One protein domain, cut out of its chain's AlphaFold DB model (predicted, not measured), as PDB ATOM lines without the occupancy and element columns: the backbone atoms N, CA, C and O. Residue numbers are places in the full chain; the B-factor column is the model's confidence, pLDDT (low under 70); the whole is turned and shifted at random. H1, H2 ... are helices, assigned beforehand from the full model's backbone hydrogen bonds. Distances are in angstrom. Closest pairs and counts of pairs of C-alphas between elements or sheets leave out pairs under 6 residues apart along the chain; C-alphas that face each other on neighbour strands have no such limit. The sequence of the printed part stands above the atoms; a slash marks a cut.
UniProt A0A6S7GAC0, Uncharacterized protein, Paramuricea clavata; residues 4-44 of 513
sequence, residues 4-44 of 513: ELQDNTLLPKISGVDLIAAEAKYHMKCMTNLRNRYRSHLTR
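AT A GLANCE: This is residues 4 to 44 of the 513 residues of an uncharacterized protein of Paramuricea clavata (UniProt A0A6S7GAC0). The model is an open loop with an empty middle: the long helix H2 makes one side, and residues 15 to 27, with no named element, swing out and back to the short helix H1 and the first printed residues on the other side. The printed part has 41 residues with two named helices, H1 then H2, and no named strand; its class is all helix. It is loose, with a radius of gyration of the C-alphas of 11.8 A, and elongated, spanning 35 by 20 by 13 A.

IN THESE COORDINATES: H2, residues 28 to 44, measures 24.2 A from C-alpha 28 at (-2.263, 7.324, 11.762) to C-alpha 44 at (-12.605, 25.600, 23.833). H1 is residues 11 to 14, with C-alpha 11 at (7.607, 19.480, 21.069).

HOW THE PARTS SIT: H2 and H1 are apart, with no C-alpha of the one within 8 A of the other. In H2 every O i to N i+4 pair is within hydrogen-bond range; H1 is too short for such a pair, and its one O i to N i+3 pair is within range.

THE WHOLE: The C-alphas of Ala 21 and Arg 44 are the two farthest apart, 35.3 A. The 13-residue link from H1 to H2 is long, and its residues 15 to 23 stand free. The printed part has no cut. Mean pLDDT of the printed part is 75.3; residues 15 to 17, 22 and 43 to 44 are under 70.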
ATOM      1  N   GLU A   4       0.836  25.360  18.867       75.75
ATOM      2  CA  GLU A   4      -0.379  25.992  19.408       75.75
ATOM      3  C   GLU A   4      -1.029  25.197  20.547       75.75
ATOM      4  O   GLU A   4      -1.637  25.789  21.426       75.75
ATOM      5  N   LEU A   5      -0.895  23.865  20.556       77.94
ATOM      6  CA  LEU A   5      -1.350  23.014  21.661       77.94
ATOM      7  C   LEU A   5      -0.398  23.014  22.864       77.94
ATOM      8  O   LEU A   5      -0.739  22.392  23.869       77.94
ATOM      9  N   GLN A   6       0.798  23.607  22.733       75.69
ATOM     10  CA  GLN A   6       1.911  23.456  23.678       75.69
ATOM     11  C   GLN A   6       2.098  21.986  24.110       75.69
ATOM     12  O   GLN A   6       2.157  21.656  25.293       75.69
ATOM     13  N   ASP A   7       2.125  21.057  23.143       75.19
ATOM     14  CA  ASP A   7       2.250  19.628  23.454       75.19
ATOM     15  C   ASP A   7       3.656  19.261  23.964       75.19
ATOM     16  O   ASP A   7       4.564  18.960  23.185       75.19
ATOM     17  N   ASN A   8       3.802  19.222  25.289       75.12
ATOM     18  CA  ASN A   8       5.050  18.928  26.001       75.12
ATOM     19  C   ASN A   8       5.665  17.549  25.697       75.12
ATOM     20  O   ASN A   8       6.798  17.291  26.094       75.12
ATOM     21  N   THR A   9       4.951  16.650  25.013       74.94
ATOM     22  CA  THR A   9       5.463  15.311  24.679       74.94
ATOM     23  C   THR A   9       6.046  15.224  23.273       74.94
ATOM     24  O   THR A   9       7.001  14.475  23.048       74.94
ATOM     25  N   LEU A  10       5.484  15.981  22.324       74.75
ATOM     26  CA  LEU A  10       5.923  15.996  20.929       74.75
ATOM     27  C   LEU A  10       6.904  17.135  20.641       74.75
ATOM     28  O   LEU A  10       7.850  16.906  19.894       74.75
ATOM     29  N   LEU A  11       6.732  18.312  21.260       75.19
ATOM     30  CA  LEU A  11       7.607  19.480  21.069       75.19
ATOM     31  C   LEU A  11       9.100  19.176  21.296       75.19
ATOM     32  O   LEU A  11       9.881  19.494  20.400       75.19
ATOM     33  N   PRO A  12       9.518  18.500  22.386       72.62
ATOM     34  CA  PRO A  12      10.934  18.197  22.619       72.62
ATOM     35  C   PRO A  12      11.524  17.183  21.630       72.62
ATOM     36  O   PRO A  12      12.731  17.147  21.424       72.62
ATOM     37  N   LYS A  13      10.683  16.331  21.023       71.56
ATOM     38  CA  LYS A  13      11.117  15.273  20.092       71.56
ATOM     39  C   LYS A  13      11.290  15.768  18.658       71.56
ATOM     40  O   LYS A  13      11.931  15.093  17.860       71.56
ATOM     41  N   ILE A  14      10.691  16.911  18.333       74.56
ATOM     42  CA  ILE A  14      10.767  17.548  17.013       74.56
ATOM     43  C   ILE A  14      11.663  18.792  17.023       74.56
ATOM     44  O   ILE A  14      12.088  19.245  15.964       74.56
ATOM     45  N   SER A  15      11.971  19.350  18.199       68.81
ATOM     46  CA  SER A  15      12.910  20.461  18.338       68.81
ATOM     47  C   SER A  15      14.350  19.962  18.187       68.81
ATOM     48  O   SER A  15      14.866  19.293  19.079       68.81
ATOM     49  N   GLY A  16      15.000  20.295  17.069       69.00
ATOM     50  CA  GLY A  16      16.422  20.005  16.834       69.00
ATOM     51  C   GLY A  16      16.723  18.832  15.895       69.00
ATOM     52  O   GLY A  16      17.890  18.491  15.732       69.00
ATOM     53  N   VAL A  17      15.711  18.237  15.251       69.19
ATOM     54  CA  VAL A  17      15.887  17.198  14.221       69.19
ATOM     55  C   VAL A  17      15.147  17.617  12.950       69.19
ATOM     56  O   VAL A  17      13.964  17.952  13.012       69.19
ATOM     57  N   ASP A  18      15.823  17.582  11.798       71.38
ATOM     58  CA  ASP A  18      15.161  17.738  10.500       71.38
ATOM     59  C   ASP A  18      14.353  16.469  10.194       71.38
ATOM     60  O   ASP A  18      14.878  15.421   9.815       71.38
ATOM     61  N   LEU A  19      13.044  16.571  10.408       72.69
ATOM     62  CA  LEU A  19      12.105  15.465  10.258       72.69
ATOM     63  C   LEU A  19      11.951  14.998   8.805       72.69
ATOM     64  O   LEU A  19      11.494  13.874   8.593       72.69
ATOM     65  N   ILE A  20      12.314  15.837   7.826       70.88
ATOM     66  CA  ILE A  20      12.297  15.465   6.409       70.88
ATOM     67  C   ILE A  20      13.527  14.614   6.088       70.88
ATOM     68  O   ILE A  20      13.379  13.554   5.485       70.88
ATOM     69  N   ALA A  21      14.712  15.007   6.567       71.75
ATOM     70  CA  ALA A  21      15.939  14.223   6.401       71.75
ATOM     71  C   ALA A  21      15.916  12.875   7.155       71.75
ATOM     72  O   ALA A  21      16.581  11.929   6.743       71.75
ATOM     73  N   ALA A  22      15.135  12.765   8.239       67.44
ATOM     74  CA  ALA A  22      14.988  11.545   9.043       67.44
ATOM     75  C   ALA A  22      13.833  10.611   8.602       67.44
ATOM     76  O   ALA A  22      13.532   9.651   9.312       67.44
ATOM     77  N   GLU A  23      13.154  10.908   7.484       72.12
ATOM     78  CA  GLU A  23      11.979  10.174   6.969       72.12
ATOM     79  C   GLU A  23      10.922   9.831   8.038       72.12
ATOM     80  O   GLU A  23      10.301   8.759   8.040       72.12
ATOM     81  N   ALA A  24      10.694  10.742   8.986       74.69
ATOM     82  CA  ALA A  24       9.825  10.464  10.117       74.69
ATOM     83  C   ALA A  24       8.359  10.291   9.666       74.69
ATOM     84  O   ALA A  24       7.733  11.208   9.130       74.69
ATOM     85  N   LYS A  25       7.772   9.115   9.924       75.81
ATOM     86  CA  LYS A  25       6.355   8.815   9.644       75.81
ATOM     87  C   LYS A  25       5.521   8.872  10.921       75.81
ATOM     88  O   LYS A  25       5.903   8.338  11.959       75.81
ATOM     89  N   TYR A  26       4.336   9.478  10.840       76.19
ATOM     90  CA  TYR A  26       3.368   9.465  11.937       76.19
ATOM     91  C   TYR A  26       2.530   8.187  11.925       76.19
ATOM     92  O   TYR A  26       1.987   7.789  10.895       76.19
ATOM     93  N   HIS A  27       2.297   7.610  13.102       82.00
ATOM     94  CA  HIS A  27       1.215   6.645  13.266       82.00
ATOM     95  C   HIS A  27      -0.136   7.332  13.030       82.00
ATOM     96  O   HIS A  27      -0.460   8.324  13.690       82.00
ATOM     97  N   MET A  28      -0.960   6.765  12.145       77.69
ATOM     98  CA  MET A  28      -2.263   7.324  11.762       77.69
ATOM     99  C   MET A  28      -3.147   7.640  12.981       77.69
ATOM    100  O   MET A  28      -3.722   8.721  13.081       77.69
ATOM    101  N   LYS A  29      -3.185   6.737  13.971       81.00
ATOM    102  CA  LYS A  29      -3.961   6.915  15.211       81.00
ATOM    103  C   LYS A  29      -3.473   8.107  16.047       81.00
ATOM    104  O   LYS A  29      -4.286   8.830  16.616       81.00
ATOM    105  N   CYS A  30      -2.163   8.354  16.075       79.62
ATOM    106  CA  CYS A  30      -1.578   9.491  16.789       79.62
ATOM    107  C   CYS A  30      -1.890  10.817  16.084       79.62
ATOM    108  O   CYS A  30      -2.265  11.783  16.745       79.62
ATOM    109  N   MET A  31      -1.824  10.850  14.747       80.38
ATOM    110  CA  MET A  31      -2.201  12.025  13.953       80.38
ATOM    111  C   MET A  31      -3.689  12.371  14.121       80.38
ATOM    112  O   MET A  31      -4.040  13.536  14.311       80.38
ATOM    113  N   THR A  32      -4.574  11.370  14.110       81.31
ATOM    114  CA  THR A  32      -6.009  11.570  14.365       81.31
ATOM    115  C   THR A  32      -6.258  12.111  15.772       81.31
ATOM    116  O   THR A  32      -6.999  13.081  15.927       81.31
ATOM    117  N   ASN A  33      -5.588  11.565  16.792       82.81
ATOM    118  CA  ASN A  33      -5.696  12.069  18.162       82.81
ATOM    119  C   ASN A  33      -5.187  13.511  18.303       82.81
ATOM    120  O   ASN A  33      -5.838  14.322  18.960       82.81
ATOM    121  N   LEU A  34      -4.075  13.862  17.649       82.31
ATOM    122  CA  LEU A  34      -3.556  15.230  17.631       82.31
ATOM    123  C   LEU A  34      -4.538  16.197  16.947       82.31
ATOM    124  O   LEU A  34      -4.806  17.278  17.468       82.31
ATOM    125  N   ARG A  35      -5.134  15.793  15.817       82.69
ATOM    126  CA  ARG A  35      -6.180  16.565  15.122       82.69
ATOM    127  C   ARG A  35      -7.428  16.757  15.970       82.69
ATOM    128  O   ARG A  35      -7.962  17.861  15.991       82.69
ATOM    129  N   ASN A  36      -7.858  15.735  16.700       81.81
ATOM    130  CA  ASN A  36      -9.007  15.836  17.596       81.81
ATOM    131  C   ASN A  36      -8.718  16.754  18.791       81.81
ATOM    132  O   ASN A  36      -9.545  17.606  19.108       81.81
ATOM    133  N   ARG A  37      -7.526  16.657  19.397       81.50
ATOM    134  CA  ARG A  37      -7.088  17.563  20.473       81.50
ATOM    135  C   ARG A  37      -7.001  19.012  20.004       81.50
ATOM    136  O   ARG A  37      -7.482  19.898  20.698       81.50
ATOM    137  N   TYR A  38      -6.462  19.254  18.811       79.06
ATOM    138  CA  TYR A  38      -6.382  20.598  18.236       79.06
ATOM    139  C   TYR A  38      -7.758  21.177  17.891       79.06
ATOM    140  O   TYR A  38      -8.023  22.333  18.201       79.06
ATOM    141  N   ARG A  39      -8.672  20.371  17.328       78.44
ATOM    142  CA  ARG A  39     -10.068  20.797  17.139       78.44
ATOM    143  C   ARG A  39     -10.719  21.136  18.475       78.44
ATOM    144  O   ARG A  39     -11.305  22.197  18.580       78.44
ATOM    145  N   SER A  40     -10.559  20.290  19.493       77.12
ATOM    146  CA  SER A  40     -11.087  20.553  20.836       77.12
ATOM    147  C   SER A  40     -10.505  21.824  21.462       77.12
ATOM    148  O   SER A  40     -11.250  22.563  22.097       77.12
ATOM    149  N   HIS A  41      -9.217  22.114  21.248       76.62
ATOM    150  CA  HIS A  41      -8.576  23.358  21.679       76.62
ATOM    151  C   HIS A  41      -9.167  24.586  20.968       76.62
ATOM    152  O   HIS A  41      -9.503  25.565  21.625       76.62
ATOM    153  N   LEU A  42      -9.380  24.515  19.648       73.44
ATOM    154  CA  LEU A  42     -10.056  25.570  18.882       73.44
ATOM    155  C   LEU A  42     -11.521  25.765  19.305       73.44
ATOM    156  O   LEU A  42     -12.004  26.895  19.307       73.44
ATOM    157  N   THR A  43     -12.227  24.691  19.674       63.06
ATOM    158  CA  THR A  43     -13.602  24.779  20.184       63.06
ATOM    159  C   THR A  43     -13.637  25.403  21.581       63.06
ATOM    160  O   THR A  43     -14.427  26.313  21.803       63.06
ATOM    161  N   ARG A  44     -12.729  25.005  22.488       64.00
ATOM    162  CA  ARG A  44     -12.605  25.600  23.833       64.00
ATOM    163  C   ARG A  44     -12.240  27.083  23.786       64.00
ATOM    164  O   ARG A  44     -12.888  27.873  24.456       64.00
TER     165      ARG A  44